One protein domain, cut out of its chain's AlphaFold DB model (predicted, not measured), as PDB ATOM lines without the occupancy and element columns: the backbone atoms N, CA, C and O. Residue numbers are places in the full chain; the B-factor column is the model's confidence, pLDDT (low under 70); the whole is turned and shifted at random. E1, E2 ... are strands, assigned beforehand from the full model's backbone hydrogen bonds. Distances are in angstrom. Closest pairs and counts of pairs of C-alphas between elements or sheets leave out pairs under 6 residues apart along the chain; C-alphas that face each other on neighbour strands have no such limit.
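AT A GLANCE: This is residues 12 to 104 of the 110 residues of an uncharacterized protein of Moorea sp. SIO3I8 (UniProt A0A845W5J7). Two sheets lie partly face to face as a small sandwich: a strongly twisted, branched sheet of E4, E5, E6, E7 and E8, and a smaller sheet of E1, E2 and E3. The strands of the one run at 18 degrees to those of the other, and E6 extends the larger sheet away from the smaller one. The printed part has 93 residues, with eight named strands, E1 to E8 in chain order, and no named helix; the class is all strand. The smaller sheet has the order E1 - E2 - E3, and the neighbour pairs in both sheets are antiparallel. The whole is compact, with a radius of gyration of the C-alphas of 13.8 A and spans of 40 by 37 by 21 A.

IN THESE COORDINATES: In the larger sheet, E5, residues 69 to 77, is the longest strand by residues and measures 24.1 A; C-alpha 69 is at (70.192, -120.722, 54.734). E4, residues 56 to 63, measures 18.8 A and bends by 60 degrees at residue 59. E6 is residues 83 to 87, E7 residues 91 to 95, and E8 residues 101 to 103, ending with C-alpha 103 at (71.432, -123.562, 64.199). In the smaller sheet, E1, residues 12 to 17, measures 15.8 A and begins with C-alpha 12 at (61.623, -113.365, 61.300). E2, residues 28 to 35, measures 22.8 A, and E3 is residues 46 to 51.

HOW THE PARTS SIT: E4 lies on one side of E5, with N 62 and O 70 at 2.9 A. E6 and E7 lie on the other side of E5 in staggered pairing: N 75 and O 86 are 2.8 A apart, and N 71 and O 91 also 2.8 A. E8 lies beside E7, with N 102 and O 94 at 2.9 A. E4, E5 and E6 form a meander, each strand the antiparallel neighbour of the one before, and so do E1, E2 and E3. E1 and E2 are a hairpin with N 31 and O 15 at 2.8 A; E2 and E3 are another, with N 30 and O 49 at 2.8 A. Between the sheets, the closest C-alphas of E2 and E4 are those of Gly 29 and Tyr 57, 4.8 A apart, and of E3 and E8 those of Leu 48 and Leu 101, 6.5 A. E6 is apart from E1, E2 and E3.

THE WHOLE: The two C-alphas farthest apart, those of Asn 37 and Asp 80, are 42.0 A from each other. The printed part has no cut and no long link. The mean pLDDT of the printed part is 91.9; residues 21 to 25 are under 70.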
ATOM      1  N   TYR A  12      60.699-113.287  60.174       97.12
ATOM      2  CA  TYR A  12      61.623-113.365  61.300       97.12
ATOM      3  C   TYR A  12      62.330-112.021  61.461       97.12
ATOM      4  O   TYR A  12      63.033-111.572  60.557       97.12
ATOM      5  N   LEU A  13      62.156-111.382  62.617       97.38
ATOM      6  CA  LEU A  13      62.915-110.196  63.003       97.38
ATOM      7  C   LEU A  13      64.117-110.638  63.830       97.38
ATOM      8  O   LEU A  13      63.931-111.109  64.949       97.38
ATOM      9  N   LEU A  14      65.329-110.480  63.295       97.44
ATOM     10  CA  LEU A  14      66.573-110.805  63.992       97.44
ATOM     11  C   LEU A  14      67.203-109.558  64.607       97.44
ATOM     12  O   LEU A  14      67.282-108.509  63.969       97.44
ATOM     13  N   PHE A  15      67.716-109.700  65.823       95.75
ATOM     14  CA  PHE A  15      68.406-108.634  66.541       95.75
ATOM     15  C   PHE A  15      69.448-109.216  67.497       95.75
ATOM     16  O   PHE A  15      69.475-110.419  67.763       95.75
ATOM     17  N   SER A  16      70.340-108.368  68.001       93.94
ATOM     18  CA  SER A  16      71.376-108.780  68.947       93.94
ATOM     19  C   SER A  16      71.175-108.103  70.291       93.94
ATOM     20  O   SER A  16      70.851-106.921  70.348       93.94
ATOM     21  N   ILE A  17      71.381-108.861  71.365       90.12
ATOM     22  CA  ILE A  17      71.291-108.356  72.737       90.12
ATOM     23  C   ILE A  17      72.716-108.256  73.283       90.12
ATOM     24  O   ILE A  17      73.346-109.303  73.471       90.12
ATOM     25  N   PRO A  18      73.268-107.045  73.488       83.56
ATOM     26  CA  PRO A  18      74.585-106.877  74.096       83.56
ATOM     27  C   PRO A  18      74.581-107.349  75.560       83.56
ATOM     28  O   PRO A  18      73.531-107.392  76.206       83.56
ATOM     29  N   PRO A  19      75.745-107.742  76.097       75.56
ATOM     30  CA  PRO A  19      75.831-108.249  77.461       75.56
ATOM     31  C   PRO A  19      75.438-107.169  78.478       75.56
ATOM     32  O   PRO A  19      75.928-106.047  78.405       75.56
ATOM     33  N   GLY A  20      74.609-107.532  79.461       70.75
ATOM     34  CA  GLY A  20      74.304-106.691  80.625       70.75
ATOM     35  C   GLY A  20      73.304-105.549  80.407       70.75
ATOM     36  O   GLY A  20      73.056-104.810  81.353       70.75
ATOM     37  N   GLU A  21      72.716-105.390  79.215       62.81
ATOM     38  CA  GLU A  21      71.789-104.270  78.949       62.81
ATOM     39  C   GLU A  21      70.296-104.598  79.138       62.81
ATOM     40  O   GLU A  21      69.505-103.670  79.279       62.81
ATOM     41  N   PHE A  22      69.872-105.874  79.158       57.22
ATOM     42  CA  PHE A  22      68.429-106.190  79.049       57.22
ATOM     43  C   PHE A  22      67.879-107.281  79.981       57.22
ATOM     44  O   PHE A  22      66.664-107.437  80.075       57.22
ATOM     45  N   VAL A  23      68.731-108.013  80.696       53.09
ATOM     46  CA  VAL A  23      68.346-109.043  81.678       53.09
ATOM     47  C   VAL A  23      69.476-109.179  82.700       53.09
ATOM     48  O   VAL A  23      70.636-109.046  82.318       53.09
ATOM     49  N   ASP A  24      69.178-109.568  83.945       58.50
ATOM     50  CA  ASP A  24      70.178-110.016  84.949       58.50
ATOM     51  C   ASP A  24      70.958-111.283  84.508       58.50
ATOM     52  O   ASP A  24      71.635-111.946  85.293       58.50
ATOM     53  N   SER A  25      70.857-111.657  83.230       67.94
ATOM     54  CA  SER A  25      71.573-112.758  82.616       67.94
ATOM     55  C   SER A  25      72.823-112.234  81.910       67.94
ATOM     56  O   SER A  25      72.766-111.284  81.130       67.94
ATOM     57  N   ASN A  26      73.936-112.941  82.080       77.38
ATOM     58  CA  ASN A  26      75.152-112.716  81.296       77.38
ATOM     59  C   ASN A  26      75.046-113.226  79.844       77.38
ATOM     60  O   ASN A  26      76.053-113.233  79.138       77.38
ATOM     61  N   LEU A  27      73.869-113.681  79.395       85.56
ATOM     62  CA  LEU A  27      73.677-114.171  78.035       85.56
ATOM     63  C   LEU A  27      73.676-113.011  77.041       85.56
ATOM     64  O   LEU A  27      72.968-112.019  77.201       85.56
ATOM     65  N   THR A  28      74.452-113.175  75.979       90.06
ATOM     66  CA  THR A  28      74.491-112.269  74.832       90.06
ATOM     67  C   THR A  28      74.484-113.087  73.551       90.06
ATOM     68  O   THR A  28      74.875-114.255  73.552       90.06
ATOM     69  N   GLY A  29      74.033-112.483  72.456       93.44
ATOM     70  CA  GLY A  29      74.048-113.133  71.154       93.44
ATOM     71  C   GLY A  29      72.945-112.630  70.237       93.44
ATOM     72  O   GLY A  29      72.588-111.451  70.269       93.44
ATOM     73  N   THR A  30      72.428-113.528  69.403       95.88
ATOM     74  CA  THR A  30      71.406-113.247  68.389       95.88
ATOM     75  C   THR A  30      70.075-113.869  68.780       95.88
ATOM     76  O   THR A  30      69.985-115.058  69.089       95.88
ATOM     77  N   PHE A  31      69.036-113.052  68.732       95.62
ATOM     78  CA  PHE A  31      67.669-113.393  69.080       95.62
ATOM     79  C   PHE A  31      66.759-113.134  67.884       95.62
ATOM     80  O   PHE A  31      67.125-112.415  66.950       95.62
ATOM     81  N   TYR A  32      65.571-113.724  67.920       97.19
ATOM     82  CA  TYR A  32      64.552-113.497  66.913       97.19
ATOM     83  C   TYR A  32      63.141-113.460  67.494       97.19
ATOM     84  O   TYR A  32      62.869-114.005  68.565       97.19
ATOM     85  N   MET A  33      62.240-112.825  66.750       97.56
ATOM     86  CA  MET A  33      60.790-112.876  66.945       97.56
ATOM     87  C   MET A  33      60.118-113.263  65.625       97.56
ATOM     88  O   MET A  33      60.681-113.018  64.555       97.56
ATOM     89  N   VAL A  34      58.924-113.854  65.697       97.31
ATOM     90  CA  VAL A  34      58.182-114.367  64.533       97.31
ATOM     91  C   VAL A  34      56.848-113.635  64.378       97.31
ATOM     92  O   VAL A  34      56.214-113.305  65.381       97.31
ATOM     93  N   ALA A  35      56.422-113.393  63.139       96.44
ATOM     94  CA  ALA A  35      55.116-112.825  62.805       96.44
ATOM     95  C   ALA A  35      54.580-113.364  61.469       96.44
ATOM     96  O   ALA A  35      55.354-113.742  60.591       96.44
ATOM     97  N   ASP A  36      53.261-113.320  61.278       95.19
ATOM     98  CA  ASP A  36      52.612-113.635  59.990       95.19
ATOM     99  C   ASP A  36      52.548-112.417  59.042       95.19
ATOM    100  O   ASP A  36      52.209-112.532  57.865       95.19
ATOM    101  N   ASN A  37      52.893-111.228  59.543       94.50
ATOM    102  CA  ASN A  37      52.964-109.975  58.795       94.50
ATOM    103  C   ASN A  37      54.311-109.293  59.095       94.50
ATOM    104  O   ASN A  37      54.743-109.316  60.250       94.50
ATOM    105  N   PRO A  38      54.977-108.658  58.111       94.75
ATOM    106  CA  PRO A  38      56.294-108.048  58.320       94.75
ATOM    107  C   PRO A  38      56.296-106.912  59.352       94.75
ATOM    108  O   PRO A  38      57.355-106.555  59.860       94.75
ATOM    109  N   LEU A  39      55.129-106.339  59.662       96.12
ATOM    110  CA  LEU A  39      54.949-105.278  60.654       96.12
ATOM    111  C   LEU A  39      54.389-105.796  61.992       96.12
ATOM    112  O   LEU A  39      54.090-104.999  62.881       96.12
ATOM    113  N   GLY A  40      54.267-107.115  62.154       95.38
ATOM    114  CA  GLY A  40      53.772-107.752  63.370       95.38
ATOM    115  C   GLY A  40      52.256-108.015  63.385       95.38
ATOM    116  O   GLY A  40      51.575-107.844  62.374       95.38
ATOM    117  N   PRO A  41      51.705-108.452  64.532       96.94
ATOM    118  CA  PRO A  41      52.362-108.526  65.838       96.94
ATOM    119  C   PRO A  41      53.466-109.587  65.890       96.94
ATOM    120  O   PRO A  41      53.341-110.655  65.296       96.94
ATOM    121  N   PHE A  42      54.547-109.277  66.605       97.31
ATOM    122  CA  PHE A  42      55.669-110.193  66.811       97.31
ATOM    123  C   PHE A  42      55.487-111.024  68.088       97.31
ATOM    124  O   PHE A  42      54.978-110.528  69.095       97.31
ATOM    125  N   SER A  43      55.931-112.281  68.050       96.19
ATOM    126  CA  SER A  43      55.984-113.183  69.205       96.19
ATOM    127  C   SER A  43      56.918-112.678  70.309       96.19
ATOM    128  O   SER A  43      57.741-111.797  70.083       96.19
ATOM    129  N   ALA A  44      56.894-113.313  71.483       95.06
ATOM    130  CA  ALA A  44      57.977-113.150  72.454       95.06
ATOM    131  C   ALA A  44      59.345-113.517  71.826       95.06
ATOM    132  O   ALA A  44      59.398-114.398  70.955       95.06
ATOM    133  N   PRO A  45      60.441-112.854  72.239       93.50
ATOM    134  CA  PRO A  45      61.765-113.092  71.683       93.50
ATOM    135  C   PRO A  45      62.330-114.447  72.106       93.50
ATOM    136  O   PRO A  45      62.092-114.923  73.217       93.50
ATOM    137  N   ARG A  46      63.116-115.057  71.219       94.25
ATOM    138  CA  ARG A  46      63.786-116.342  71.444       94.25
ATOM    139  C   ARG A  46      65.241-116.261  71.026       94.25
ATOM    140  O   ARG A  46      65.578-115.549  70.085       94.25
ATOM    141  N   ALA A  47      66.105-116.979  71.734       93.31
ATOM    142  CA  ALA A  47      67.507-117.074  71.357       93.31
ATOM    143  C   ALA A  47      67.634-117.921  70.083       93.31
ATOM    144  O   ALA A  47      67.132-119.042  70.038       93.31
ATOM    145  N   LEU A  48      68.304-117.382  69.064       95.75
ATOM    146  CA  LEU A  48      68.862-118.191  67.977       95.75
ATOM    147  C   LEU A  48      70.221-118.745  68.405       95.75
ATOM    148  O   LEU A  48      70.518-119.918  68.221       95.75
ATOM    149  N   TRP A  49      71.026-117.871  69.006       94.00
ATOM    150  CA  TRP A  49      72.290-118.208  69.631       94.00
ATOM    151  C   TRP A  49      72.527-117.261  70.793       94.00
ATOM    152  O   TRP A  49      72.573-116.048  70.589       94.00
ATOM    153  N   ALA A  50      72.705-117.792  71.996       92.12
ATOM    154  CA  ALA A  50      73.075-116.990  73.149       92.12
ATOM    155  C   ALA A  50      73.943-117.809  74.099       92.12
ATOM    156  O   ALA A  50      73.582-118.923  74.472       92.12
ATOM    157  N   ASP A  51      75.074-117.244  74.503       90.06
ATOM    158  CA  ASP A  51      75.966-117.867  75.471       90.06
ATOM    159  C   ASP A  51      76.591-116.808  76.394       90.06
ATOM    160  O   ASP A  51      76.572-115.609  76.104       90.06
ATOM    161  N   SER A  52      77.083-117.243  77.555       88.31
ATOM    162  CA  SER A  52      77.702-116.364  78.558       88.31
ATOM    163  C   SER A  52      79.173-116.055  78.269       88.31
ATOM    164  O   SER A  52      79.714-115.086  78.802       88.31
ATOM    165  N   VAL A  53      79.815-116.866  77.421       87.88
ATOM    166  CA  VAL A  53      81.209-116.701  76.969       87.88
ATOM    167  C   VAL A  53      81.310-115.615  75.893       87.88
ATOM    168  O   VAL A  53      82.383-115.074  75.643       87.88
ATOM    169  N   LYS A  54      80.168-115.218  75.324       90.06
ATOM    170  CA  LYS A  54      80.017-114.220  74.271       90.06
ATOM    171  C   LYS A  54      80.694-114.679  72.980       90.06
ATOM    172  O   LYS A  54      81.316-113.864  72.311       90.06
ATOM    173  N   ARG A  55      80.607-115.971  72.623       92.62
ATOM    174  CA  ARG A  55      81.357-116.522  71.474       92.62
ATOM    175  C   ARG A  55      80.956-115.870  70.157       92.62
ATOM    176  O   ARG A  55      81.825-115.440  69.406       92.62
ATOM    177  N   LEU A  56      79.650-115.803  69.890       94.25
ATOM    178  CA  LEU A  56      79.088-115.294  68.636       94.25
ATOM    179  C   LEU A  56      78.172-114.088  68.881       94.25
ATOM    180  O   LEU A  56      77.289-114.135  69.738       94.25
ATOM    181  N   TYR A  57      78.333-113.027  68.087       94.31
ATOM    182  CA  TYR A  57      77.543-111.796  68.188       94.31
ATOM    183  C   TYR A  57      77.240-111.167  66.817       94.31
ATOM    184  O   TYR A  57      77.958-111.381  65.847       94.31
ATOM    185  N   SER A  58      76.195-110.334  66.728       94.94
ATOM    186  CA  SER A  58      75.797-109.647  65.482       94.94
ATOM    187  C   SER A  58      75.400-110.588  64.334       94.94
ATOM    188  O   SER A  58      75.595-110.289  63.152       94.94
ATOM    189  N   GLY A  59      74.794-111.724  64.673       96.50
ATOM    190  CA  GLY A  59      74.451-112.762  63.714       96.50
ATOM    191  C   GLY A  59      73.475-112.315  62.623       96.50
ATOM    192  O   GLY A  59      72.656-111.402  62.803       96.50
ATOM    193  N   LYS A  60      73.581-112.966  61.464       96.75
ATOM    194  CA  LYS A  60      72.738-112.769  60.281       96.75
ATOM    195  C   LYS A  60      72.392-114.111  59.655       96.75
ATOM    196  O   LYS A  60      73.191-115.043  59.703       96.75
ATOM    197  N   LEU A  61      71.213-114.166  59.041       97.38
ATOM    198  CA  LEU A  61      70.851-115.239  58.126       97.38
ATOM    199  C   LEU A  61      71.160-114.800  56.705       97.38
ATOM    200  O   LEU A  61      70.709-113.739  56.270       97.38
ATOM    201  N   VAL A  62      71.926-115.616  55.998       96.25
ATOM    202  CA  VAL A  62      72.288-115.401  54.599       96.25
ATOM    203  C   VAL A  62      71.986-116.667  53.815       96.25
ATOM    204  O   VAL A  62      72.247-117.771  54.290       96.25
ATOM    205  N   GLN A  63      71.406-116.517  52.628       96.62
ATOM    206  CA  GLN A  63      71.219-117.649  51.731       96.62
ATOM    207  C   GLN A  63      72.507-117.854  50.932       96.62
ATOM    208  O   GLN A  63      73.006-116.922  50.298       96.62
ATOM    209  N   GLY A  64      73.063-119.059  51.013       95.06
ATOM    210  CA  GLY A  64      74.241-119.466  50.264       95.06
ATOM    211  C   GLY A  64      73.941-119.693  48.777       95.06
ATOM    212  O   GLY A  64      72.778-119.747  48.368       95.06
ATOM    213  N   PRO A  65      74.985-119.859  47.946       96.00
ATOM    214  CA  PRO A  65      74.841-120.137  46.513       96.00
ATOM    215  C   PRO A  65      74.213-121.509  46.210       96.00
ATOM    216  O   PRO A  65      73.784-121.761  45.089       96.00
ATOM    217  N   ASP A  66      74.157-122.396  47.198       95.88
ATOM    218  CA  ASP A  66      73.470-123.688  47.163       95.88
ATOM    219  C   ASP A  66      71.991-123.599  47.578       95.88
ATOM    220  O   ASP A  66      71.319-124.620  47.714       95.88
ATOM    221  N   GLN A  67      71.476-122.377  47.752       95.06
ATOM    222  CA  GLN A  67      70.114-122.070  48.185       95.06
ATOM    223  C   GLN A  67      69.791-122.477  49.632       95.06
ATOM    224  O   GLN A  67      68.630-122.365  50.042       95.06
ATOM    225  N   ILE A  68      70.789-122.876  50.426       95.31
ATOM    226  CA  ILE A  68      70.636-123.198  51.848       95.31
ATOM    227  C   ILE A  68      70.793-121.922  52.685       95.31
ATOM    228  O   ILE A  68      71.557-121.020  52.346       95.31
ATOM    229  N   TRP A  69      70.041-121.817  53.779       97.00
ATOM    230  CA  TRP A  69      70.192-120.722  54.734       97.00
ATOM    231  C   TRP A  69      71.283-121.028  55.754       97.00
ATOM    232  O   TRP A  69      71.314-122.106  56.348       97.00
ATOM    233  N   TYR A  70      72.127-120.034  56.004       97.75
ATOM    234  CA  TYR A  70      73.224-120.107  56.955       97.75
ATOM    235  C   TYR A  70      73.137-118.990  57.977       97.75
ATOM    236  O   TYR A  70      72.833-117.843  57.647       97.75
ATOM    237  N   PHE A  71      73.468-119.324  59.216       97.62
ATOM    238  CA  PHE A  71      73.791-118.371  60.254       97.62
ATOM    239  C   PHE A  71      75.282-118.055  60.203       97.62
ATOM    240  O   PHE A  71      76.131-118.940  60.310       97.62
ATOM    241  N   MET A  72      75.588-116.772  60.046       97.19
ATOM    242  CA  MET A  72      76.944-116.236  60.110       97.19
ATOM    243  C   MET A  72      76.993-115.135  61.157       97.19
ATOM    244  O   MET A  72      76.054-114.346  61.285       97.19
ATOM    245  N   SER A  73      78.077-115.084  61.922       96.75
ATOM    246  CA  SER A  73      78.177-114.210  63.087       96.75
ATOM    247  C   SER A  73      79.612-113.752  63.319       96.75
ATOM    248  O   SER A  73      80.558-114.419  62.904       96.75
ATOM    249  N   TRP A  74      79.792-112.623  64.001       96.19
ATOM    250  CA  TRP A  74      81.110-112.203  64.467       96.19
ATOM    251  C   TRP A  74      81.535-113.112  65.621       96.19
ATOM    252  O   TRP A  74      80.840-113.218  66.635       96.19
ATOM    253  N   ARG A  75      82.691-113.760  65.472       95.31
ATOM    254  CA  ARG A  75      83.378-114.480  66.541       95.31
ATOM    255  C   ARG A  75      84.114-113.490  67.436       95.31
ATOM    256  O   ARG A  75      85.139-112.919  67.062       95.31
ATOM    257  N   ASN A  76      83.566-113.281  68.625       92.88
ATOM    258  CA  ASN A  76      84.099-112.321  69.580       92.88
ATOM    259  C   ASN A  76      85.180-112.981  70.447       92.88
ATOM    260  O   ASN A  76      86.345-112.604  70.349       92.88
ATOM    261  N   PHE A  77      84.827-114.026  71.206       92.12
ATOM    262  CA  PHE A  77      85.753-114.723  72.106       92.12
ATOM    263  C   PHE A  77      85.773-116.241  71.895       92.12
ATOM    264  O   PHE A  77      84.744-116.861  71.612       92.12
ATOM    265  N   ALA A  78      86.943-116.854  72.063       91.75
ATOM    266  CA  ALA A  78      87.080-118.300  72.192       91.75
ATOM    267  C   ALA A  78      86.716-118.774  73.613       91.75
ATOM    268  O   ALA A  78      86.491-117.975  74.521       91.75
ATOM    269  N   LEU A  79      86.669-120.096  73.817       89.81
ATOM    270  CA  LEU A  79      86.333-120.691  75.120       89.81
ATOM    271  C   LEU A  79      87.345-120.358  76.225       89.81
ATOM    272  O   LEU A  79      86.975-120.332  77.394       89.81
ATOM    273  N   ASP A  80      88.598-120.091  75.864       91.88
ATOM    274  CA  ASP A  80      89.648-119.665  76.796       91.88
ATOM    275  C   ASP A  80      89.619-118.152  77.094       91.88
ATOM    276  O   ASP A  80      90.457-117.651  77.842       91.88
ATOM    277  N   GLY A  81      88.655-117.419  76.526       89.69
ATOM    278  CA  GLY A  81      88.508-115.975  76.691       89.69
ATOM    279  C   GLY A  81      89.400-115.134  75.775       89.69
ATOM    280  O   GLY A  81      89.362-113.908  75.872       89.69
ATOM    281  N   SER A  82      90.178-115.744  74.875       93.81
ATOM    282  CA  SER A  82      90.933-114.997  73.863       93.81
ATOM    283  C   SER A  82      89.998-114.320  72.855       93.81
ATOM    284  O   SER A  82      88.983-114.884  72.446       93.81
ATOM    285  N   PHE A  83      90.325-113.086  72.463       93.94
ATOM    286  CA  PHE A  83      89.591-112.363  71.421       93.94
ATOM    287  C   PHE A  83      89.958-112.905  70.034       93.94
ATOM    288  O   PHE A  83      91.141-113.080  69.740       93.94
ATOM    289  N   LEU A  84      88.952-113.142  69.187       95.25
ATOM    290  CA  LEU A  84      89.120-113.710  67.845       95.25
ATOM    291  C   LEU A  84      89.012-112.645  66.747       95.25
ATOM    292  O   LEU A  84      89.948-112.467  65.973       95.25
ATOM    293  N   GLY A  85      87.908-111.894  66.698       94.62
ATOM    294  CA  GLY A  85      87.782-110.752  65.786       94.62
ATOM    295  C   GLY A  85      87.504-111.101  64.321       94.62
ATOM    296  O   GLY A  85      87.731-110.255  63.459       94.62
ATOM    297  N   ASP A  86      87.024-112.312  64.027       95.88
ATOM    298  CA  ASP A  86      86.745-112.786  62.666       95.88
ATOM    299  C   ASP A  86      85.264-113.161  62.454       95.88
ATOM    300  O   ASP A  86      84.416-113.010  63.338       95.88
ATOM    301  N   ILE A  87      84.918-113.583  61.237       95.56
ATOM    302  CA  ILE A  87      83.574-114.055  60.895       95.56
ATOM    303  C   ILE A  87      83.532-115.574  61.051       95.56
ATOM    304  O   ILE A  87      84.479-116.266  60.686       95.56
ATOM    305  N   SER A  88      82.436-116.096  61.600       94.69
ATOM    306  CA  SER A  88      82.241-117.533  61.743       94.69
ATOM    307  C   SER A  88      82.195-118.244  60.397       94.69
ATOM    308  O   SER A  88      81.691-117.705  59.410       94.69
ATOM    309  N   GLU A  89      82.602-119.512  60.405       94.19
ATOM    310  CA  GLU A  89      82.179-120.446  59.367       94.19
ATOM    311  C   GLU A  89      80.639-120.447  59.262       94.19
ATOM    312  O   GLU A  89      79.948-120.208  60.266       94.19
ATOM    313  N   PRO A  90      80.081-120.667  58.062       95.00
ATOM    314  CA  PRO A  90      78.641-120.677  57.864       95.00
ATOM    315  C   PRO A  90      78.019-121.898  58.551       95.00
ATOM    316  O   PRO A  90      78.327-123.043  58.221       95.00
ATOM    317  N   LEU A  91      77.116-121.656  59.503       95.50
ATOM    318  CA  LEU A  91      76.399-122.707  60.223       95.50
ATOM    319  C   LEU A  91      75.027-122.922  59.571       95.50
ATOM    320  O   LEU A  91      74.249-121.967  59.530       95.50
ATOM    321  N   PRO A  92      74.702-124.114  59.038       96.38
ATOM    322  CA  PRO A  92      73.402-124.347  58.417       96.38
ATOM    323  C   PRO A  92      72.246-124.075  59.384       96.38
ATOM    324  O   PRO A  92      72.352-124.316  60.587       96.38
ATOM    325  N   ILE A  93      71.128-123.592  58.849       95.88
ATOM    326  CA  ILE A  93      69.913-123.311  59.616       95.88
ATOM    327  C   ILE A  93      68.775-124.167  59.092       95.88
ATOM    328  O   ILE A  93      68.566-124.276  57.885       95.88
ATOM    329  N   THR A  94      68.003-124.726  60.017       94.38
ATOM    330  CA  THR A  94      66.724-125.364  59.714       94.38
ATOM    331  C   THR A  94      65.592-124.700  60.488       94.38
ATOM    332  O   THR A  94      65.817-123.942  61.435       94.38
ATOM    333  N   VAL A  95      64.369-124.986  60.059       94.00
ATOM    334  CA  VAL A  95      63.133-124.597  60.732       94.00
ATOM    335  C   VAL A  95      62.459-125.874  61.232       94.00
ATOM    336  O   VAL A  95      62.333-126.818  60.452       94.00
ATOM    337  N   ASP A  96      62.080-125.940  62.510       93.31
ATOM    338  CA  ASP A  96      61.309-127.077  63.041       93.31
ATOM    339  C   ASP A  96      59.816-127.009  62.675       93.31
ATOM    340  O   ASP A  96      59.359-126.085  61.994       93.31
ATOM    341  N   GLU A  97      59.047-128.011  63.105       91.44
ATOM    342  CA  GLU A  97      57.616-128.134  62.801       91.44
ATOM    343  C   GLU A  97      56.791-126.971  63.380       91.44
ATOM    344  O   GLU A  97      55.775-126.571  62.807       91.44
ATOM    345  N   GLU A  98      57.253-126.366  64.476       91.38
ATOM    346  CA  GLU A  98      56.635-125.198  65.098       91.38
ATOM    347  C   GLU A  98      57.032-123.873  64.425       91.38
ATOM    348  O   GLU A  98      56.412-122.831  64.680       91.38
ATOM    349  N   GLY A  99      58.011-123.888  63.517       92.19
ATOM    350  CA  GLY A  99      58.508-122.705  62.820       92.19
ATOM    351  C   GLY A  99      59.664-122.004  63.535       92.19
ATOM    352  O   GLY A  99      59.882-120.805  63.337       92.19
ATOM    353  N   ASN A 100      60.387-122.711  64.389       94.69
ATOM    354  CA  ASN A 100      61.499-122.188  65.166       94.69
ATOM    355  C   ASN A 100      62.802-122.363  64.393       94.69
ATOM    356  O   ASN A 100      63.040-123.405  63.790       94.69
ATOM    357  N   LEU A 101      63.666-121.353  64.447       96.50
ATOM    358  CA  LEU A 101      64.993-121.426  63.843       96.50
ATOM    359  C   LEU A 101      65.933-122.262  64.717       96.50
ATOM    360  O   LEU A 101      66.031-122.018  65.922       96.50
ATOM    361  N   ILE A 102      66.657-123.188  64.088       95.62
ATOM    362  CA  ILE A 102      67.662-124.049  64.721       95.62
ATOM    363  C   ILE A 102      68.984-123.909  63.967       95.62
ATOM    364  O   ILE A 102      69.043-124.174  62.765       95.62
ATOM    365  N   VAL A 103      70.045-123.527  64.687       95.56
ATOM    366  CA  VAL A 103      71.432-123.562  64.199       95.56
ATOM    367  C   VAL A 103      71.932-125.000  64.272       95.56
ATOM    368  O   VAL A 103      71.944-125.604  65.344       95.56
ATOM    369  N   LEU A 104      72.352-125.550  63.139       92.88
ATOM    370  CA  LEU A 104      72.961-126.870  63.066       92.88
ATOM    371  C   LEU A 104      74.465-126.716  63.296       92.88
ATOM    372  O   LEU A 104      75.223-126.407  62.376       92.88
TER     373      LEU A 104